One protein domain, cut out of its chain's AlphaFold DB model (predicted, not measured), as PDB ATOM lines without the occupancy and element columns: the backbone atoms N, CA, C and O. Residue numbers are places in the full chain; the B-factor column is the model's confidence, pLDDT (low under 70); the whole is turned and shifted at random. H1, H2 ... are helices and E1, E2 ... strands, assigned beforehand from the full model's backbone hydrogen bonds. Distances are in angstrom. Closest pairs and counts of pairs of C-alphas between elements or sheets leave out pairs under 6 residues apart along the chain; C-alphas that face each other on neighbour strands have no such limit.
ATOM      1  N   PHE A  29      17.366 -37.629  29.687       92.69
ATOM      2  CA  PHE A  29      18.206 -36.690  30.438       92.69
ATOM      3  C   PHE A  29      18.487 -37.137  31.874       92.69
ATOM      4  O   PHE A  29      19.590 -36.954  32.380       92.69
ATOM      5  N   ALA A  30      17.485 -37.702  32.552       90.56
ATOM      6  CA  ALA A  30      17.644 -38.165  33.929       90.56
ATOM      7  C   ALA A  30      18.627 -39.342  34.018       90.56
ATOM      8  O   ALA A  30      19.422 -39.405  34.951       90.56
ATOM      9  N   ASP A  31      18.593 -40.233  33.028       93.00
ATOM     10  CA  ASP A  31      19.509 -41.364  32.939       93.00
ATOM     11  C   ASP A  31      20.936 -40.887  32.636       93.00
ATOM     12  O   ASP A  31      21.878 -41.236  33.345       93.00
ATOM     13  N   GLU A  32      21.104 -39.990  31.662       93.56
ATOM     14  CA  GLU A  32      22.402 -39.381  31.347       93.56
ATOM     15  C   GLU A  32      22.992 -38.615  32.541       93.56
ATOM     16  O   GLU A  32      24.189 -38.721  32.816       93.56
ATOM     17  N   MET A  33      22.161 -37.889  33.293       93.69
ATOM     18  CA  MET A  33      22.573 -37.192  34.513       93.69
ATOM     19  C   MET A  33      23.119 -38.171  35.562       93.69
ATOM     20  O   MET A  33      24.155 -37.896  36.165       93.69
ATOM     21  N   CYS A  34      22.465 -39.319  35.762       92.50
ATOM     22  CA  CYS A  34      22.934 -40.357  36.683       92.50
ATOM     23  C   CYS A  34      24.292 -40.934  36.254       92.50
ATOM     24  O   CYS A  34      25.192 -41.065  37.082       92.50
ATOM     25  N   HIS A  35      24.471 -41.220  34.962       94.25
ATOM     26  CA  HIS A  35      25.741 -41.721  34.424       94.25
ATOM     27  C   HIS A  35      26.885 -40.702  34.552       94.25
ATOM     28  O   HIS A  35      28.038 -41.084  34.739       94.25
ATOM     29  N   ASN A  36      26.568 -39.407  34.493       95.06
ATOM     30  CA  ASN A  36      27.534 -38.317  34.633       95.06
ATOM     31  C   ASN A  36      27.668 -37.800  36.074       95.06
ATOM     32  O   ASN A  36      28.340 -36.793  36.298       95.06
ATOM     33  N   PHE A  37      27.081 -38.485  37.061       93.69
ATOM     34  CA  PHE A  37      27.135 -38.058  38.458       93.69
ATOM     35  C   PHE A  37      28.555 -37.804  38.994       93.69
ATOM     36  O   PHE A  37      28.723 -36.793  39.674       93.69
ATOM     37  N   PRO A  38      29.595 -38.603  38.667       95.75
ATOM     38  CA  PRO A  38      30.959 -38.301  39.106       95.75
ATOM     39  C   PRO A  38      31.427 -36.897  38.692       95.75
ATOM     40  O   PRO A  38      31.940 -36.151  39.518       95.75
ATOM     41  N   ALA A  39      31.150 -36.487  37.452       93.62
ATOM     42  CA  ALA A  39      31.511 -35.159  36.963       93.62
ATOM     43  C   ALA A  39      30.651 -34.045  37.591       93.62
ATOM     44  O   ALA A  39      31.132 -32.933  37.802       93.62
ATOM     45  N   ILE A  40      29.384 -34.328  37.927       94.44
ATOM     46  CA  ILE A  40      28.540 -33.391  38.692       94.44
ATOM     47  C   ILE A  40      29.122 -33.197  40.097       94.44
ATOM     48  O   ILE A  40      29.202 -32.069  40.578       94.44
ATOM     49  N   ASN A  41      29.553 -34.284  40.734       94.75
ATOM     50  CA  ASN A  41      30.161 -34.263  42.057       94.75
ATOM     51  C   ASN A  41      31.478 -33.475  42.062       94.75
ATOM     52  O   ASN A  41      31.687 -32.657  42.951       94.75
ATOM     53  N   ASP A  42      32.319 -33.632  41.038       94.12
ATOM     54  CA  ASP A  42      33.539 -32.830  40.885       94.12
ATOM     55  C   ASP A  42      33.227 -31.324  40.800       94.12
ATOM     56  O   ASP A  42      33.907 -30.509  41.425       94.12
ATOM     57  N   LEU A  43      32.156 -30.942  40.090       93.25
ATOM     58  CA  LEU A  43      31.696 -29.551  40.053       93.25
ATOM     59  C   LEU A  43      31.167 -29.069  41.410       93.25
ATOM     60  O   LEU A  43      31.410 -27.920  41.774       93.25
ATOM     61  N   ILE A  44      30.469 -29.915  42.173       94.56
ATOM     62  CA  ILE A  44      30.011 -29.577  43.531       94.56
ATOM     63  C   ILE A  44      31.208 -29.362  44.466       94.56
ATOM     64  O   ILE A  44      31.258 -28.351  45.167       94.56
ATOM     65  N   LEU A  45      32.204 -30.251  44.433       94.62
ATOM     66  CA  LEU A  45      33.438 -30.110  45.216       94.62
ATOM     67  C   LEU A  45      34.210 -28.843  44.832       94.62
ATOM     68  O   LEU A  45      34.739 -28.141  45.697       94.62
ATOM     69  N   TYR A  46      34.234 -28.507  43.541       92.31
ATOM     70  CA  TYR A  46      34.797 -27.248  43.070       92.31
ATOM     71  C   TYR A  46      34.032 -26.037  43.630       92.31
ATOM     72  O   TYR A  46      34.661 -25.115  44.142       92.31
ATOM     73  N   LEU A  47      32.690 -26.053  43.635       92.25
ATOM     74  CA  LEU A  47      31.878 -24.984  44.239       92.25
ATOM     75  C   LEU A  47      32.160 -24.812  45.736       92.25
ATOM     76  O   LEU A  47      32.264 -23.678  46.204       92.25
ATOM     77  N   GLN A  48      32.294 -25.913  46.478       93.06
ATOM     78  CA  GLN A  48      32.654 -25.893  47.900       93.06
ATOM     79  C   GLN A  48      34.038 -25.271  48.113       93.06
ATOM     80  O   GLN A  48      34.196 -24.375  48.940       93.06
ATOM     81  N   THR A  49      35.025 -25.695  47.321       91.19
ATOM     82  CA  THR A  49      36.404 -25.190  47.406       91.19
ATOM     83  C   THR A  49      36.469 -23.692  47.115       91.19
ATOM     84  O   THR A  49      37.074 -22.936  47.871       91.19
ATOM     85  N   GLU A  50      35.808 -23.248  46.047       90.00
ATOM     86  CA  GLU A  50      35.760 -21.841  45.649       90.00
ATOM     87  C   GLU A  50      35.013 -20.973  46.672       90.00
ATOM     88  O   GLU A  50      35.407 -19.834  46.932       90.00
ATOM     89  N   TRP A  51      33.961 -21.508  47.297       90.62
ATOM     90  CA  TRP A  51      33.248 -20.823  48.373       90.62
ATOM     91  C   TRP A  51      34.126 -20.631  49.614       90.62
ATOM     92  O   TRP A  51      34.169 -19.529  50.163       90.62
ATOM     93  N   GLU A  52      34.872 -21.657  50.034       88.44
ATOM     94  CA  GLU A  52      35.823 -21.531  51.145       88.44
ATOM     95  C   GLU A  52      36.967 -20.564  50.819       88.44
ATOM     96  O   GLU A  52      37.301 -19.696  51.631       88.44
ATOM     97  N   ALA A  53      37.530 -20.647  49.609       87.06
ATOM     98  CA  ALA A  53      38.588 -19.745  49.161       87.06
ATOM     99  C   ALA A  53      38.139 -18.276  49.217       87.06
ATOM    100  O   ALA A  53      38.871 -17.421  49.731       87.06
ATOM    101  N   ALA A  54      36.906 -17.990  48.790       83.56
ATOM    102  CA  ALA A  54      36.362 -16.639  48.808       83.56
ATOM    103  C   ALA A  54      36.204 -16.060  50.226       83.56
ATOM    104  O   ALA A  54      36.444 -14.871  50.436       83.56
ATOM    105  N   LYS A  55      35.898 -16.883  51.241       78.31
ATOM    106  CA  LYS A  55      35.869 -16.413  52.643       78.31
ATOM    107  C   LYS A  55      37.239 -15.965  53.141       78.31
ATOM    108  O   LYS A  55      37.324 -15.078  53.988       78.31
ATOM    109  N   THR A  56      38.305 -16.581  52.635       78.31
ATOM    110  CA  THR A  56      39.692 -16.287  53.032       78.31
ATOM    111  C   THR A  56      40.322 -15.124  52.257       78.31
ATOM    112  O   THR A  56      41.517 -14.877  52.399       78.31
ATOM    113  N   ALA A  57      39.526 -14.391  51.464       65.44
ATOM    114  CA  ALA A  57      39.951 -13.292  50.588       65.44
ATOM    115  C   ALA A  57      40.972 -13.689  49.502       65.44
ATOM    116  O   ALA A  57      41.600 -12.825  48.892       65.44
ATOM    117  N   ASN A  58      41.110 -14.988  49.221       65.00
ATOM    118  CA  ASN A  58      41.923 -15.512  48.128       65.00
ATOM    119  C   ASN A  58      41.031 -15.791  46.908       65.00
ATOM    120  O   ASN A  58      40.939 -16.918  46.424       65.00
ATOM    121  N   GLU A  59      40.284 -14.770  46.481       60.94
ATOM    122  CA  GLU A  59      39.306 -14.897  45.400       60.94
ATOM    123  C   GLU A  59      39.996 -15.086  44.042       60.94
ATOM    124  O   GLU A  59      40.885 -14.324  43.653       60.94
ATOM    125  N   SER A  60      39.537 -16.078  43.278       63.19
ATOM    126  CA  SER A  60      39.844 -16.163  41.853       63.19
ATOM    127  C   SER A  60      39.066 -15.095  41.080       63.19
ATOM    128  O   SER A  60      37.885 -14.875  41.328       63.19
ATOM    129  N   ILE A  61      39.675 -14.493  40.053       65.50
ATOM    130  CA  ILE A  61      39.027 -13.505  39.160       65.50
ATOM    131  C   ILE A  61      37.759 -14.081  38.485       65.50
ATOM    132  O   ILE A  61      36.861 -13.340  38.068       65.50
ATOM    133  N   SER A  62      37.676 -15.407  38.352       76.25
ATOM    134  CA  SER A  62      36.538 -16.111  37.754       76.25
ATOM    135  C   SER A  62      35.373 -16.355  38.714       76.25
ATOM    136  O   SER A  62      34.300 -16.742  38.249       76.25
ATOM    137  N   THR A  63      35.552 -16.122  40.011       82.62
ATOM    138  CA  THR A  63      34.594 -16.481  41.057       82.62
ATOM    139  C   THR A  63      34.211 -15.247  41.859       82.62
ATOM    140  O   THR A  63      35.042 -14.419  42.202       82.62
ATOM    141  N   TYR A  64      32.925 -15.116  42.160       85.19
ATOM    142  CA  TYR A  64      32.399 -14.052  42.998       85.19
ATOM    143  C   TYR A  64      31.494 -14.648  44.070       85.19
ATOM    144  O   TYR A  64      30.453 -15.237  43.757       85.19
ATOM    145  N   ALA A  65      31.886 -14.492  45.332       86.94
ATOM    146  CA  ALA A  65      31.074 -14.890  46.469       86.94
ATOM    147  C   ALA A  65      30.172 -13.736  46.916       86.94
ATOM    148  O   ALA A  65      30.593 -12.602  47.126       86.94
ATOM    149  N   ILE A  66      28.896 -14.043  47.096       87.06
ATOM    150  CA  ILE A  66      27.921 -13.165  47.725       87.06
ATOM    151  C   ILE A  66      27.839 -13.615  49.179       87.06
ATOM    152  O   ILE A  66      27.306 -14.684  49.451       87.06
ATOM    153  N   ASN A  67      28.368 -12.829  50.113       85.94
ATOM    154  CA  ASN A  67      28.290 -13.131  51.545       85.94
ATOM    155  C   ASN A  67      27.722 -11.934  52.314       85.94
ATOM    156  O   ASN A  67      28.428 -11.204  53.004       85.94
ATOM    157  N   GLN A  68      26.427 -11.696  52.123       86.50
ATOM    158  CA  GLN A  68      25.663 -10.665  52.819       86.50
ATOM    159  C   GLN A  68      24.774 -11.308  53.890       86.50
ATOM    160  O   GLN A  68      24.498 -12.506  53.858       86.50
ATOM    161  N   ARG A  69      24.286 -10.501  54.840       84.69
ATOM    162  CA  ARG A  69      23.441 -10.987  55.944       84.69
ATOM    163  C   ARG A  69      22.206 -11.750  55.451       84.69
ATOM    164  O   ARG A  69      21.925 -12.837  55.939       84.69
ATOM    165  N   ASP A  70      21.516 -11.188  54.464       89.81
ATOM    166  CA  ASP A  70      20.241 -11.715  53.966       89.81
ATOM    167  C   ASP A  70      20.415 -12.523  52.672       89.81
ATOM    168  O   ASP A  70      19.449 -13.001  52.076       89.81
ATOM    169  N   THR A  71      21.647 -12.658  52.182       91.69
ATOM    170  CA  THR A  71      21.931 -13.318  50.910       91.69
ATOM    171  C   THR A  71      23.308 -13.953  50.923       91.69
ATOM    172  O   THR A  71      24.314 -13.257  51.047       91.69
ATOM    173  N   LYS A  72      23.353 -15.263  50.695       94.25
ATOM    174  CA  LYS A  72      24.598 -16.010  50.514       94.25
ATOM    175  C   LYS A  72      24.585 -16.752  49.188       94.25
ATOM    176  O   LYS A  72      23.541 -17.241  48.775       94.25
ATOM    177  N   GLY A  73      25.705 -16.813  48.486       93.88
ATOM    178  CA  GLY A  73      25.754 -17.468  47.188       93.88
ATOM    179  C   GLY A  73      27.109 -17.390  46.517       93.88
ATOM    180  O   GLY A  73      27.983 -16.639  46.933       93.88
ATOM    181  N   ILE A  74      27.253 -18.123  45.425       93.62
ATOM    182  CA  ILE A  74      28.453 -18.133  44.601       93.62
ATOM    183  C   ILE A  74      28.084 -17.941  43.132       93.62
ATOM    184  O   ILE A  74      27.060 -18.433  42.649       93.62
ATOM    185  N   VAL A  75      28.920 -17.192  42.422       93.50
ATOM    186  CA  VAL A  75      28.849 -16.994  40.979       93.50
ATOM    187  C   VAL A  75      30.188 -17.403  40.386       93.50
ATOM    188  O   VAL A  75      31.214 -16.855  40.768       93.50
ATOM    189  N   ILE A  76      30.179 -18.331  39.436       91.38
ATOM    190  CA  ILE A  76      31.387 -18.839  38.783       91.38
ATOM    191  C   ILE A  76      31.297 -18.605  37.284       91.38
ATOM    192  O   ILE A  76      30.306 -18.959  36.645       91.38
ATOM    193  N   LYS A  77      32.359 -18.044  36.709       90.31
ATOM    194  CA  LYS A  77      32.577 -17.953  35.267       90.31
ATOM    195  C   LYS A  77      33.445 -19.127  34.828       90.31
ATOM    196  O   LYS A  77      34.618 -19.188  35.172       90.31
ATOM    197  N   VAL A  78      32.881 -20.034  34.038       83.06
ATOM    198  CA  VAL A  78      33.537 -21.284  33.606       83.06
ATOM    199  C   VAL A  78      34.291 -21.107  32.274       83.06
ATOM    200  O   VAL A  78      34.818 -22.057  31.704       83.06
ATOM    201  N   GLY A  79      34.358 -19.880  31.748       84.31
ATOM    202  CA  GLY A  79      34.961 -19.606  30.442       84.31
ATOM    203  C   GLY A  79      34.114 -20.143  29.286       84.31
ATOM    204  O   GLY A  79      32.918 -20.390  29.449       84.31
ATOM    205  N   GLU A  80      34.726 -20.271  28.109       87.31
ATOM    206  CA  GLU A  80      34.055 -20.741  26.894       87.31
ATOM    207  C   GLU A  80      33.774 -22.248  26.956       87.31
ATOM    208  O   GLU A  80      34.688 -23.052  27.140       87.31
ATOM    209  N   GLN A  81      32.512 -22.638  26.771       85.88
ATOM    210  CA  GLN A  81      32.085 -24.036  26.835       85.88
ATOM    211  C   GLN A  81      31.485 -24.492  25.504       85.88
ATOM    212  O   GLN A  81      30.514 -23.921  25.005       85.88
ATOM    213  N   LYS A  82      32.050 -25.568  24.943       81.19
ATOM    214  CA  LYS A  82      31.540 -26.205  23.714       81.19
ATOM    215  C   LYS A  82      30.298 -27.053  23.971       81.19
ATOM    216  O   LYS A  82      29.441 -27.145  23.098       81.19
ATOM    217  N   ASN A  83      30.215 -27.662  25.154       85.25
ATOM    218  CA  ASN A  83      29.080 -28.464  25.590       85.25
ATOM    219  C   ASN A  83      28.580 -27.958  26.957       85.25
ATOM    220  O   ASN A  83      29.375 -27.684  27.855       85.25
ATOM    221  N   LEU A  84      27.261 -27.826  27.099       91.38
ATOM    222  CA  LEU A  84      26.587 -27.385  28.318       91.38
ATOM    223  C   LEU A  84      25.951 -28.524  29.114       91.38
ATOM    224  O   LEU A  84      25.452 -28.255  30.203       91.38
ATOM    225  N   ASP A  85      25.982 -29.762  28.622       92.81
ATOM    226  CA  ASP A  85      25.273 -30.897  29.220       92.81
ATOM    227  C   ASP A  85      25.615 -31.060  30.698       92.81
ATOM    228  O   ASP A  85      24.717 -31.059  31.534       92.81
ATOM    229  N   ILE A  86      26.902 -31.050  31.058       93.38
ATOM    230  CA  ILE A  86      27.315 -31.196  32.460       93.38
ATOM    231  C   ILE A  86      26.825 -30.051  33.359       93.38
ATOM    232  O   ILE A  86      26.432 -30.267  34.504       93.38
ATOM    233  N   HIS A  87      26.764 -28.829  32.828       94.50
ATOM    234  CA  HIS A  87      26.253 -27.667  33.551       94.50
ATOM    235  C   HIS A  87      24.728 -27.726  33.685       94.50
ATOM    236  O   HIS A  87      24.164 -27.309  34.695       94.50
ATOM    237  N   HIS A  88      24.049 -28.257  32.669       96.00
ATOM    238  CA  HIS A  88      22.627 -28.554  32.726       96.00
ATOM    239  C   HIS A  88      22.321 -29.652  33.743       96.00
ATOM    240  O   HIS A  88      21.392 -29.487  34.529       96.00
ATOM    241  N   PHE A  89      23.120 -30.717  33.780       96.56
ATOM    242  CA  PHE A  89      23.021 -31.767  34.784       96.56
ATOM    243  C   PHE A  89      23.206 -31.202  36.191       96.56
ATOM    244  O   PHE A  89      22.380 -31.476  37.053       96.56
ATOM    245  N   LEU A  90      24.197 -30.333  36.409       96.31
ATOM    246  CA  LEU A  90      24.407 -29.669  37.696       96.31
ATOM    247  C   LEU A  90      23.170 -28.882  38.157       96.31
ATOM    248  O   LEU A  90      22.692 -29.082  39.274       96.31
ATOM    249  N   ILE A  91      22.617 -27.998  37.315       96.94
ATOM    250  CA  ILE A  91      21.480 -27.161  37.737       96.94
ATOM    251  C   ILE A  91      20.213 -27.988  37.997       96.94
ATOM    252  O   ILE A  91      19.439 -27.663  38.900       96.94
ATOM    253  N   ASP A  92      19.999 -29.059  37.229       96.88
ATOM    254  CA  ASP A  92      18.869 -29.970  37.413       96.88
ATOM    255  C   ASP A  92      19.059 -30.893  38.619       96.88
ATOM    256  O   ASP A  92      18.080 -31.178  39.313       96.88
ATOM    257  N   TYR A  93      20.294 -31.300  38.914       96.88
ATOM    258  CA  TYR A  93      20.646 -32.063  40.106       96.88
ATOM    259  C   TYR A  93      20.335 -31.268  41.374       96.88
ATOM    260  O   TYR A  93      19.554 -31.725  42.208       96.88
ATOM    261  N   VAL A  94      20.845 -30.033  41.473       97.00
ATOM    262  CA  VAL A  94      20.594 -29.137  42.615       97.00
ATOM    263  C   VAL A  94      19.094 -28.883  42.788       97.00
ATOM    264  O   VAL A  94      18.561 -28.986  43.893       97.00
ATOM    265  N   LYS A  95      18.378 -28.613  41.687       96.88
ATOM    266  CA  LYS A  95      16.917 -28.457  41.698       96.88
ATOM    267  C   LYS A  95      16.228 -29.710  42.250       96.88
ATOM    268  O   LYS A  95      15.364 -29.591  43.111       96.88
ATOM    269  N   THR A  96      16.600 -30.895  41.767       95.81
ATOM    270  CA  THR A  96      15.981 -32.167  42.176       95.81
ATOM    271  C   THR A  96      16.250 -32.466  43.648       95.81
ATOM    272  O   THR A  96      15.324 -32.829  44.368       95.81
ATOM    273  N   LYS A  97      17.478 -32.235  44.127       96.12
ATOM    274  CA  LYS A  97      17.839 -32.357  45.546       96.12
ATOM    275  C   LYS A  97      16.991 -31.465  46.442       96.12
ATOM    276  O   LYS A  97      16.423 -31.949  47.412       96.12
ATOM    277  N   LEU A  98      16.824 -30.197  46.074       96.31
ATOM    278  CA  LEU A  98      15.962 -29.279  46.817       96.31
ATOM    279  C   LEU A  98      14.497 -29.731  46.807       96.31
ATOM    280  O   LEU A  98      13.827 -29.653  47.831       96.31
ATOM    281  N   GLN A  99      13.983 -30.228  45.678       95.75
ATOM    282  CA  GLN A  99      12.611 -30.745  45.609       95.75
ATOM    283  C   GLN A  99      12.398 -31.970  46.508       95.75
ATOM    284  O   GLN A  99      11.317 -32.115  47.075       95.75
ATOM    285  N   LEU A 100      13.416 -32.826  46.657       94.94
ATOM    286  CA  LEU A 100      13.405 -33.926  47.626       94.94
ATOM    287  C   LEU A 100      13.447 -33.415  49.076       94.94
ATOM    288  O   LEU A 100      12.885 -34.063  49.951       94.94
ATOM    289  N   ASP A 101      14.036 -32.242  49.317       93.62
ATOM    290  CA  ASP A 101      14.062 -31.555  50.615       93.62
ATOM    291  C   ASP A 101      12.868 -30.590  50.830       93.62
ATOM    292  O   ASP A 101      12.980 -29.535  51.456       93.62
ATOM    293  N   ASP A 102      11.694 -30.934  50.292       94.31
ATOM    294  CA  ASP A 102      10.446 -30.163  50.413       94.31
ATOM    295  C   ASP A 102      10.504 -28.720  49.870       94.31
ATOM    296  O   ASP A 102       9.767 -27.838  50.327       94.31
ATOM    297  N   TYR A 103      11.326 -28.437  48.860       96.31
ATOM    298  CA  TYR A 103      11.231 -27.171  48.134       96.31
ATOM    299  C   TYR A 103      10.196 -27.212  47.007       96.31
ATOM    300  O   TYR A 103      10.103 -28.150  46.216       96.31
ATOM    301  N   ILE A 104       9.460 -26.113  46.872       95.12
ATOM    302  CA  ILE A 104       8.485 -25.877  45.812       95.12
ATOM    303  C   ILE A 104       9.146 -25.052  44.707       95.12
ATOM    304  O   ILE A 104       9.673 -23.962  44.947       95.12
ATOM    305  N   LEU A 105       9.085 -25.552  43.472       95.62
ATOM    306  CA  LEU A 105       9.546 -24.832  42.288       95.62
ATOM    307  C   LEU A 105       8.553 -23.716  41.932       95.62
ATOM    308  O   LEU A 105       7.466 -23.977  41.423       95.62
ATOM    309  N   HIS A 106       8.936 -22.466  42.184       93.56
ATOM    310  CA  HIS A 106       8.109 -21.286  41.918       93.56
ATOM    311  C   HIS A 106       8.332 -20.693  40.527       93.56
ATOM    312  O   HIS A 106       7.408 -20.117  39.952       93.56
ATOM    313  N   ALA A 107       9.545 -20.797  39.983       93.50
ATOM    314  CA  ALA A 107       9.815 -20.388  38.612       93.50
ATOM    315  C   ALA A 107      10.748 -21.373  37.911       93.50
ATOM    316  O   ALA A 107      11.761 -21.787  38.466       93.50
ATOM    317  N   ASN A 108      10.403 -21.684  36.665       94.38
ATOM    318  CA  ASN A 108      11.206 -22.442  35.719       94.38
ATOM    319  C   ASN A 108      11.207 -21.662  34.405       94.38
ATOM    320  O   ASN A 108      10.167 -21.562  33.749       94.38
ATOM    321  N   LYS A 109      12.345 -21.060  34.055       94.25
ATOM    322  CA  LYS A 109      12.456 -20.182  32.889       94.25
ATOM    323  C   LYS A 109      13.725 -20.485  32.104       94.25
ATOM    324  O   LYS A 109      14.819 -20.482  32.651       94.25
ATOM    325  N   HIS A 110      13.558 -20.685  30.809       94.81
ATOM    326  CA  HIS A 110      14.587 -20.635  29.791       94.81
ATOM    327  C   HIS A 110      14.334 -19.384  28.954       94.81
ATOM    328  O   HIS A 110      13.278 -19.269  28.326       94.81
ATOM    329  N   THR A 111      15.279 -18.452  28.955       91.94
ATOM    330  CA  THR A 111      15.215 -17.248  28.125       91.94
ATOM    331  C   THR A 111      16.301 -17.286  27.071       91.94
ATOM    332  O   THR A 111      17.467 -17.469  27.411       91.94
ATOM    333  N   CYS A 112      15.923 -17.035  25.824       89.12
ATOM    334  CA  CYS A 112      16.840 -16.851  24.709       89.12
ATOM    335  C   CYS A 112      16.655 -15.421  24.195       89.12
ATOM    336  O   CYS A 112      15.524 -15.000  23.942       89.12
ATOM    337  N   GLN A 113      17.739 -14.653  24.116       86.62
ATOM    338  CA  GLN A 113      17.746 -13.265  23.665       86.62
ATOM    339  C   GLN A 113      18.781 -13.096  22.561       86.62
ATOM    340  O   GLN A 113      19.955 -13.406  22.751       86.62
ATOM    341  N   ARG A 114      18.369 -12.553  21.416       80.56
ATOM    342  CA  ARG A 114      19.299 -12.183  20.350       80.56
ATOM    343  C   ARG A 114      19.714 -10.727  20.531       80.56
ATOM    344  O   ARG A 114      18.885  -9.837  20.404       80.56
ATOM    345  N   LYS A 115      20.994 -10.477  20.804       75.88
ATOM    346  CA  LYS A 115      21.570  -9.126  20.884       75.88
ATOM    347  C   LYS A 115      22.629  -8.959  19.807       75.88
ATOM    348  O   LYS A 115      23.596  -9.715  19.763       75.88
ATOM    349  N   SER A 116      22.429  -7.984  18.920       72.12
ATOM    350  CA  SER A 116      23.389  -7.627  17.860       72.12
ATOM    351  C   SER A 116      23.848  -8.826  17.014       72.12
ATOM    352  O   SER A 116      25.027  -8.985  16.719       72.12
ATOM    353  N   GLY A 117      22.906  -9.702  16.650       70.00
ATOM    354  CA  GLY A 117      23.169 -10.885  15.826       70.00
ATOM    355  C   GLY A 117      23.625 -12.128  16.592       70.00
ATOM    356  O   GLY A 117      23.561 -13.213  16.018       70.00
ATOM    357  N   ALA A 118      23.985 -12.002  17.870       75.69
ATOM    358  CA  ALA A 118      24.497 -13.091  18.693       75.69
ATOM    359  C   ALA A 118      23.488 -13.496  19.789       75.69
ATOM    360  O   ALA A 118      22.699 -12.673  20.259       75.69
ATOM    361  N   THR A 119      23.468 -14.776  20.164       82.12
ATOM    362  CA  THR A 119      22.438 -15.345  21.050       82.12
ATOM    363  C   THR A 119      22.952 -15.479  22.478       82.12
ATOM    364  O   THR A 119      23.979 -16.107  22.713       82.12
ATOM    365  N   GLN A 120      22.213 -14.914  23.429       89.19
ATOM    366  CA  GLN A 120      22.400 -15.097  24.863       89.19
ATOM    367  C   GLN A 120      21.292 -16.004  25.403       89.19
ATOM    368  O   GLN A 120      20.116 -15.791  25.107       89.19
ATOM    369  N   GLU A 121      21.653 -16.981  26.230       93.19
ATOM    370  CA  GLU A 121      20.700 -17.910  26.843       93.19
ATOM    371  C   GLU A 121      20.823 -17.903  28.367       93.19
ATOM    372  O   GLU A 121      21.893 -17.654  28.925       93.19
ATOM    373  N   SER A 122      19.709 -18.145  29.056       94.50
ATOM    374  CA  SER A 122      19.675 -18.264  30.513       94.50
ATOM    375  C   SER A 122      18.665 -19.314  30.943       94.50
ATOM    376  O   SER A 122      17.497 -19.248  30.561       94.50
ATOM    377  N   TRP A 123      19.098 -20.230  31.798       96.94
ATOM    378  CA  TRP A 123      18.272 -21.221  32.478       96.94
ATOM    379  C   TRP A 123      18.172 -20.828  33.942       96.94
ATOM    380  O   TRP A 123      19.189 -20.610  34.594       96.94
ATOM    381  N   PHE A 124      16.951 -20.694  34.443       97.06
ATOM    382  CA  PHE A 124      16.666 -20.130  35.750       97.06
ATOM    383  C   PHE A 124      15.636 -20.975  36.493       97.06
ATOM    384  O   PHE A 124      14.505 -21.163  36.023       97.06
ATOM    385  N   TYR A 125      16.018 -21.410  37.689       97.94
ATOM    386  CA  TYR A 125      15.125 -21.988  38.678       97.94
ATOM    387  C   TYR A 125      15.045 -21.092  39.909       97.94
ATOM    388  O   TYR A 125      16.053 -20.592  40.409       97.94
ATOM    389  N   PHE A 126      13.828 -20.933  40.420       97.62
ATOM    390  CA  PHE A 126      13.575 -20.299  41.706       97.62
ATOM    391  C   PHE A 126      12.730 -21.223  42.561       97.62
ATOM    392  O   PHE A 126      11.609 -21.571  42.178       97.62
ATOM    393  N   LEU A 127      13.273 -21.607  43.709       97.50
ATOM    394  CA  LEU A 127      12.647 -22.526  44.639       97.50
ATOM    395  C   LEU A 127      12.433 -21.844  45.990       97.50
ATOM    396  O   LEU A 127      13.271 -21.066  46.450       97.50
ATOM    397  N   LYS A 128      11.310 -22.154  46.638       95.88
ATOM    398  CA  LYS A 128      11.035 -21.739  48.018       95.88
ATOM    399  C   LYS A 128      10.797 -22.967  48.888       95.88
ATOM    400  O   LYS A 128      10.192 -23.918  48.396       95.88
ATOM    401  N   PRO A 129      11.213 -22.952  50.159       94.44
ATOM    402  CA  PRO A 129      10.905 -24.040  51.073       94.44
ATOM    403  C   PRO A 129       9.389 -24.115  51.271       94.44
ATOM    404  O   PRO A 129       8.710 -23.083  51.355       94.44
ATOM    405  N   LYS A 130       8.839 -25.327  51.348       92.88
ATOM    406  CA  LYS A 130       7.444 -25.520  51.739       92.88
ATOM    407  C   LYS A 130       7.226 -24.897  53.125       92.88
ATOM    408  O   LYS A 130       8.026 -25.155  54.022       92.88
ATOM    409  N   PRO A 131       6.172 -24.082  53.322       90.06
ATOM    410  CA  PRO A 131       5.932 -23.439  54.606       90.06
ATOM    411  C   PRO A 131       5.733 -24.475  55.712       90.06
ATOM    412  O   PRO A 131       4.747 -25.212  55.719       90.06
ATOM    413  N   THR A 132       6.672 -24.514  56.649       91.56
ATOM    414  CA  THR A 132       6.586 -25.290  57.883       91.56
ATOM    415  C   THR A 132       6.827 -24.357  59.061       91.56
ATOM    416  O   THR A 132       7.550 -23.366  58.951       91.56
ATOM    417  N   PHE A 133       6.172 -24.640  60.184       90.44
ATOM    418  CA  PHE A 133       6.245 -23.815  61.384       90.44
ATOM    419  C   PHE A 133       6.740 -24.662  62.551       90.44
ATOM    420  O   PHE A 133       6.292 -25.792  62.733       90.44
ATOM    421  N   SER A 134       7.657 -24.104  63.332       89.62
ATOM    422  CA  SER A 134       8.207 -24.693  64.550       89.62
ATOM    423  C   SER A 134       8.304 -23.586  65.595       89.62
ATOM    424  O   SER A 134       8.737 -22.478  65.281       89.62
ATOM    425  N   ASP A 135       7.798 -23.842  66.802       85.69
ATOM    426  CA  ASP A 135       7.755 -22.881  67.914       85.69
ATOM    427  C   ASP A 135       7.174 -21.503  67.539       85.69
ATOM    428  O   ASP A 135       7.668 -20.449  67.936       85.69
ATOM    429  N   GLY A 136       6.118 -21.506  66.716       85.94
ATOM    430  CA  GLY A 136       5.438 -20.290  66.254       85.94
ATOM    431  C   GLY A 136       6.209 -19.474  65.208       85.94
ATOM    432  O   GLY A 136       5.703 -18.450  64.751       85.94
ATOM    433  N   LYS A 137       7.396 -19.927  64.789       89.19
ATOM    434  CA  LYS A 137       8.210 -19.308  63.739       89.19
ATOM    435  C   LYS A 137       8.194 -20.142  62.468       89.19
ATOM    436  O   LYS A 137       8.106 -21.367  62.504       89.19
ATOM    437  N   GLN A 138       8.320 -19.482  61.325       89.38
ATOM    438  CA  GLN A 138       8.469 -20.161  60.047       89.38
ATOM    439  C   GLN A 138       9.881 -20.755  59.922       89.38
ATOM    440  O   GLN A 138      10.886 -20.053  60.097       89.38
ATOM    441  N   VAL A 139       9.959 -22.045  59.593       91.12
ATOM    442  CA  VAL A 139      11.213 -22.743  59.301       91.12
ATOM    443  C   VAL A 139      11.707 -22.311  57.925       91.12
ATOM    444  O   VAL A 139      11.032 -22.527  56.918       91.12
ATOM    445  N   GLN A 140      12.865 -21.650  57.881       90.31
ATOM    446  CA  GLN A 140      13.389 -21.086  56.635       90.31
ATOM    447  C   GLN A 140      14.191 -22.089  55.802       90.31
ATOM    448  O   GLN A 140      14.334 -21.873  54.599       90.31
ATOM    449  N   ARG A 141      14.721 -23.159  56.413       93.50
ATOM    450  CA  ARG A 141      15.716 -24.050  55.790       93.50
ATOM    451  C   ARG A 141      16.870 -23.217  55.201       93.50
ATOM    452  O   ARG A 141      17.345 -22.305  55.870       93.50
ATOM    453  N   TYR A 142      17.264 -23.440  53.948       94.38
ATOM    454  CA  TYR A 142      18.264 -22.638  53.229       94.38
ATOM    455  C   TYR A 142      17.714 -21.314  52.652       94.38
ATOM    456  O   TYR A 142      18.354 -20.697  51.800       94.38
ATOM    457  N   GLY A 143      16.518 -20.867  53.052       94.00
ATOM    458  CA  GLY A 143      15.851 -19.695  52.473       94.00
ATOM    459  C   GLY A 143      15.341 -19.955  51.052       94.00
ATOM    460  O   GLY A 143      15.198 -21.104  50.643       94.00
ATOM    461  N   ASN A 144      15.046 -18.904  50.278       96.00
ATOM    462  CA  ASN A 144      14.694 -19.064  48.861       96.00
ATOM    463  C   ASN A 144      15.961 -19.312  48.034       96.00
ATOM    464  O   ASN A 144      16.902 -18.523  48.125       96.00
ATOM    465  N   VAL A 145      15.949 -20.320  47.166       97.50
ATOM    466  CA  VAL A 145      17.114 -20.692  46.355       97.50
ATOM    467  C   VAL A 145      16.924 -20.270  44.901       97.50
ATOM    468  O   VAL A 145      15.889 -20.525  44.284       97.50
ATOM    469  N   ILE A 146      17.944 -19.618  44.353       97.69
ATOM    470  CA  ILE A 146      18.084 -19.277  42.940       97.69
ATOM    471  C   ILE A 146      19.199 -20.138  42.355       97.69
ATOM    472  O   ILE A 146      20.323 -20.118  42.858       97.69
ATOM    473  N   ILE A 147      18.889 -20.831  41.261       97.81
ATOM    474  CA  ILE A 147      19.854 -21.571  40.446       97.81
ATOM    475  C   ILE A 147      19.798 -20.968  39.049       97.81
ATOM    476  O   ILE A 147      18.734 -20.932  38.427       97.81
ATOM    477  N   GLU A 148      20.922 -20.470  38.553       97.19
ATOM    478  CA  GLU A 148      20.984 -19.818  37.254       97.19
ATOM    479  C   GLU A 148      22.219 -20.263  36.476       97.19
ATOM    480  O   GLU A 148      23.338 -20.256  36.983       97.19
ATOM    481  N   LEU A 149      22.007 -20.619  35.214       96.69
ATOM    482  CA  LEU A 149      23.056 -20.842  34.234       96.69
ATOM    483  C   LEU A 149      22.851 -19.838  33.109       96.69
ATOM    484  O   LEU A 149      21.772 -19.781  32.526       96.69
ATOM    485  N   LYS A 150      23.871 -19.046  32.802       94.88
ATOM    486  CA  LYS A 150      23.864 -18.074  31.710       94.88
ATOM    487  C   LYS A 150      24.933 -18.436  30.704       94.88
ATOM    488  O   LYS A 150      26.066 -18.704  31.083       94.88
ATOM    489  N   LYS A 151      24.571 -18.386  29.432       94.31
ATOM    490  CA  LYS A 151      25.482 -18.503  28.303       94.31
ATOM    491  C   LYS A 151      25.494 -17.175  27.567       94.31
ATOM    492  O   LYS A 151      24.450 -16.707  27.110       94.31
ATOM    493  N   ASP A 152      26.660 -16.558  27.482       90.50
ATOM    494  CA  ASP A 152      26.835 -15.343  26.705       90.50
ATOM    495  C   ASP A 152      27.005 -15.657  25.200       90.50
ATOM    496  O   ASP A 152      27.139 -16.820  24.801       90.50
ATOM    497  N   PRO A 153      27.020 -14.630  24.334       86.75
ATOM    498  CA  PRO A 153      27.145 -14.851  22.900       86.75
ATOM    499  C   PRO A 153      28.525 -15.342  22.430       86.75
ATOM    500  O   PRO A 153      28.665 -15.735  21.275       86.75
ATOM    501  N   LYS A 154      29.537 -15.332  23.305       86.62
ATOM    502  CA  LYS A 154      30.867 -15.920  23.089       86.62
ATOM    503  C   LYS A 154      30.959 -17.343  23.653       86.62
ATOM    504  O   LYS A 154      32.055 -17.856  23.824       86.62
ATOM    505  N   ASN A 155      29.821 -17.968  23.965       85.44
ATOM    506  CA  ASN A 155      29.721 -19.252  24.660       85.44
ATOM    507  C   ASN A 155      30.398 -19.272  26.042       85.44
ATOM    508  O   ASN A 155      30.659 -20.353  26.571       85.44
ATOM    509  N   VAL A 156      30.656 -18.111  26.649       90.00
ATOM    510  CA  VAL A 156      31.126 -18.040  28.030       90.00
ATOM    511  C   VAL A 156      29.969 -18.369  28.954       90.00
ATOM    512  O   VAL A 156      28.876 -17.803  28.850       90.00
ATOM    513  N   VAL A 157      30.221 -19.296  29.868       93.19
ATOM    514  CA  VAL A 157      29.221 -19.787  30.807       93.19
ATOM    515  C   VAL A 157      29.428 -19.165  32.173       93.19
ATOM    516  O   VAL A 157      30.542 -19.108  32.694       93.19
ATOM    517  N   GLN A 158      28.326 -18.732  32.770       94.69
ATOM    518  CA  GLN A 158      28.267 -18.299  34.151       94.69
ATOM    519  C   GLN A 158      27.242 -19.142  34.903       94.69
ATOM    520  O   GLN A 158      26.066 -19.169  34.541       94.69
ATOM    521  N   PHE A 159      27.682 -19.790  35.973       95.31
ATOM    522  CA  PHE A 159      26.821 -20.465  36.930       95.31
ATOM    523  C   PHE A 159      26.610 -19.575  38.154       95.31
ATOM    524  O   PHE A 159      27.523 -18.873  38.589       95.31
ATOM    525  N   LYS A 160      25.403 -19.589  38.711       96.31
ATOM    526  CA  LYS A 160      25.046 -18.867  39.925       96.31
ATOM    527  C   LYS A 160      24.157 -19.738  40.805       96.31
ATOM    528  O   LYS A 160      23.116 -20.221  40.359       96.31
ATOM    529  N   LEU A 161      24.534 -19.835  42.073       97.31
ATOM    530  CA  LEU A 161      23.761 -20.475  43.130       97.31
ATOM    531  C   LEU A 161      23.642 -19.511  44.307       97.31
ATOM    532  O   LEU A 161      24.653 -19.034  44.811       97.31
ATOM    533  N   GLN A 162      22.420 -19.180  44.720       96.62
ATOM    534  CA  GLN A 162      22.191 -18.165  45.749       96.62
ATOM    535  C   GLN A 162      21.005 -18.520  46.646       96.62
ATOM    536  O   GLN A 162      19.916 -18.806  46.156       96.62
ATOM    537  N   CYS A 163      21.208 -18.394  47.951       96.50
ATOM    538  CA  CYS A 163      20.215 -18.466  49.011       96.50
ATOM    539  C   CYS A 163      19.854 -17.060  49.502       96.50
ATOM    540  O   CYS A 163      20.731 -16.241  49.780       96.50
ATOM    541  N   ASN A 164      18.557 -16.784  49.620       95.62
ATOM    542  CA  ASN A 164      18.021 -15.535  50.157       95.62
ATOM    543  C   ASN A 164      17.218 -15.810  51.422       95.62
ATOM    544  O   ASN A 164      16.267 -16.596  51.389       95.62
ATOM    545  N   TYR A 165      17.556 -15.116  52.498       93.50
ATOM    546  CA  TYR A 165      16.975 -15.314  53.819       93.50
ATOM    547  C   TYR A 165      16.045 -14.158  54.180       93.50
ATOM    548  O   TYR A 165      16.282 -13.011  53.803       93.50
ATOM    549  N   TYR A 166      14.979 -14.454  54.917       88.44
ATOM    550  CA  TYR A 166      14.121 -13.427  55.488       88.44
ATOM    551  C   TYR A 166      14.639 -13.033  56.872       88.44
ATOM    552  O   TYR A 166      14.967 -13.885  57.702       88.44
ATOM    553  N   ALA A 167      14.671 -11.728  57.129       81.19
ATOM    554  CA  ALA A 167      14.953 -11.174  58.443       81.19
ATOM    555  C   ALA A 167      13.642 -10.924  59.208       81.19
ATOM    556  O   ALA A 167      12.683 -10.386  58.654       81.19
ATOM    557  N   GLY A 168      13.597 -11.278  60.496       82.19
ATOM    558  CA  GLY A 168      12.494 -10.915  61.392       82.19
ATOM    559  C   GLY A 168      12.182 -11.960  62.463       82.19
ATOM    560  O   GLY A 168      12.522 -13.129  62.327       82.19
ATOM    561  N   PHE A 169      11.485 -11.540  63.525       80.81
ATOM    562  CA  PHE A 169      11.144 -12.398  64.671       80.81
ATOM    563  C   PHE A 169      10.228 -13.584  64.323       80.81
ATOM    564  O   PHE A 169      10.230 -14.579  65.044       80.81
ATOM    565  N   ASN A 170       9.486 -13.491  63.214       88.25
ATOM    566  CA  ASN A 170       8.578 -14.536  62.733       88.25
ATOM    567  C   ASN A 170       9.300 -15.695  62.036       88.25
ATOM    568  O   ASN A 170       8.665 -16.689  61.690       88.25
ATOM    569  N   TYR A 171      10.605 -15.568  61.803       88.00
ATOM    570  CA  TYR A 171      11.394 -16.560  61.098       88.00
ATOM    571  C   TYR A 171      12.420 -17.197  62.032       88.00
ATOM    572  O   TYR A 171      13.018 -16.543  62.887       88.00
ATOM    573  N   SER A 172      12.599 -18.504  61.875       89.81
ATOM    574  CA  SER A 172      13.711 -19.239  62.481       89.81
ATOM    575  C   SER A 172      15.042 -18.838  61.845       89.81
ATOM    576  O   SER A 172      15.077 -18.241  60.763       89.81
ATOM    577  N   GLU A 173      16.140 -19.172  62.515       90.06
ATOM    578  CA  GLU A 173      17.470 -19.040  61.933       90.06
ATOM    579  C   GLU A 173      17.600 -19.975  60.714       90.06
ATOM    580  O   GLU A 173      17.209 -21.143  60.801       90.06
ATOM    581  N   PRO A 174      18.061 -19.473  59.556       92.69
ATOM    582  CA  PRO A 174      18.216 -20.301  58.371       92.69
ATOM    583  C   PRO A 174      19.451 -21.200  58.474       92.69
ATOM    584  O   PRO A 174      20.459 -20.824  59.071       92.69
ATOM    585  N   HIS A 175      19.401 -22.342  57.792       93.94
ATOM    586  CA  HIS A 175      20.591 -23.137  57.518       93.94
ATOM    587  C   HIS A 175      21.589 -22.327  56.692       93.94
ATOM    588  O   HIS A 175      21.234 -21.549  55.794       93.94
ATOM    589  N   SER A 176      22.859 -22.520  57.017       93.06
ATOM    590  CA  SER A 176      23.961 -21.833  56.366       93.06
ATOM    591  C   SER A 176      24.101 -22.261  54.902       93.06
ATOM    592  O   SER A 176      23.661 -23.331  54.479       93.06
ATOM    593  N   PHE A 177      24.741 -21.409  54.100       93.88
ATOM    594  CA  PHE A 177      25.090 -21.763  52.724       93.88
ATOM    595  C   PHE A 177      26.138 -22.888  52.669       93.88
ATOM    596  O   PHE A 177      26.163 -23.656  51.716       93.88
ATOM    597  N   ASP A 178      26.949 -23.019  53.719       93.00
ATOM    598  CA  ASP A 178      27.922 -24.098  53.903       93.00
ATOM    599  C   ASP A 178      27.237 -25.459  54.021       93.00
ATOM    600  O   ASP A 178      27.545 -26.385  53.274       93.00
ATOM    601  N   GLU A 179      26.244 -25.548  54.909       93.88
ATOM    602  CA  GLU A 179      25.402 -26.737  55.059       93.88
ATOM    603  C   GLU A 179      24.678 -27.063  53.754       93.88
ATOM    604  O   GLU A 179      24.594 -28.229  53.375       93.88
ATOM    605  N   PHE A 180      24.205 -26.040  53.034       95.38
ATOM    606  CA  PHE A 180      23.574 -26.253  51.739       95.38
ATOM    607  C   PHE A 180      24.540 -26.900  50.744       95.38
ATOM    608  O   PHE A 180      24.218 -27.955  50.202       95.38
ATOM    609  N   LEU A 181      25.724 -26.316  50.527       93.75
ATOM    610  CA  LEU A 181      26.712 -26.862  49.595       93.75
ATOM    611  C   LEU A 181      27.177 -28.268  49.991       93.75
ATOM    612  O   LEU A 181      27.410 -29.085  49.105       93.75
ATOM    613  N   ALA A 182      27.299 -28.555  51.289       93.31
ATOM    614  CA  ALA A 182      27.659 -29.877  51.798       93.31
ATOM    615  C   ALA A 182      26.539 -30.924  51.641       93.31
ATOM    616  O   ALA A 182      26.814 -32.120  51.652       93.31
ATOM    617  N   SER A 183      25.280 -30.487  51.513       92.75
ATOM    618  CA  SER A 183      24.111 -31.367  51.352       92.75
ATOM    619  C   SER A 183      23.822 -31.794  49.907       92.75
ATOM    620  O   SER A 183      22.991 -32.685  49.693       92.75
ATOM    621  N   LEU A 184      24.461 -31.140  48.929       90.31
ATOM    622  CA  LEU A 184      24.327 -31.442  47.501       90.31
ATOM    623  C   LEU A 184      24.990 -32.781  47.178       90.31
ATOM    624  O   LEU A 184      24.246 -33.668  46.692       90.31
TER     625      LEU A 184
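This is residues 29 to 184 of the 184 residues of an uncharacterized protein of Bacteroidetes bacterium (UniProt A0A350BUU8). A single twisted sheet of six strands makes a wall with three helices, H2, H3 and H4, packed over one face and the other face bare, while H1 packs on H3 on its side away from the sheet. The strands run along the longest axis, which reaches from the turn between E3 and E4 to the long link 130 to 143 beyond the opposite end of the sheet. The sheet's order is E1, E2, E6, E5, E4, E3, all antiparallel; along the chain the four named helices and six named strands come as H1 H2 E1 E2 H3 E3 E4 E5 E6 H4. The printed part has 156 residues, its class is mixed, helices and strands, and it is compact, with a radius of gyration of the C-alphas of 16.3 A and spans of 53 by 36 by 35 A.

The strands are E1, residues 63 to 68; E2, 71 to 80, 27.9 A; E6, 156 to 164, 25.8 A; E5, 144 to 151, 23.2 A; E4, 118 to 129, 36.8 A; and E3, 103 to 115, 34.3 A, from C-alpha 103 at (11.231, -27.171, 48.134). The helices are H2, residues 37 to 55, 27.3 A; H3, 85 to 100, 22.1 A; H4, 177 to 183, ending at C-alpha 183 at (24.111, -31.367, 51.352); and H1, 29 to 35, beginning at C-alpha 29 at (18.206, -36.690, 30.438).

E3, E4, E5 and E6 form a meander, each strand the antiparallel neighbour of the one before, with N 111 and O 122 at 2.9 A, N 123 and O 149 at 2.8 A, and N 148 and O 160 at 2.9 A. E2 pairs with E6, N 74 and O 161 at 2.8 A, and with E1 in a hairpin, N 66 and O 73 at 2.8 A. H2, H3 and H4 on the same face make two layers, helices on one face of a sheet. H3 is over E5 and E4, height over the sheet 9.0 A, along the strands at 11 degrees to E5 on the local plane. H2 touches H3 about perpendicular, 81 degrees, closest C-alphas Ile 40 and Leu 90, 5.7 A. H2 touches H4 at a shallow tilt of 23 degrees, opposite ways, closest C-alphas Gln 48 and Leu 181, 6.3 A. H1 only just touches H3, with 3 pairs of C-alphas within 8 A, the closest Met 33 and Phe 89, 5.5 A. In the four helices every O i to N i+4 pair is within hydrogen-bond range.

The C-alphas farthest apart are those of Gly 117 and Asp 135, 55.6 A. The printed part has no cut. The links E4 to E5 and E6 to H4 are long. Mean pLDDT of the printed part is 90.4; residues 57 to 61 are under 70.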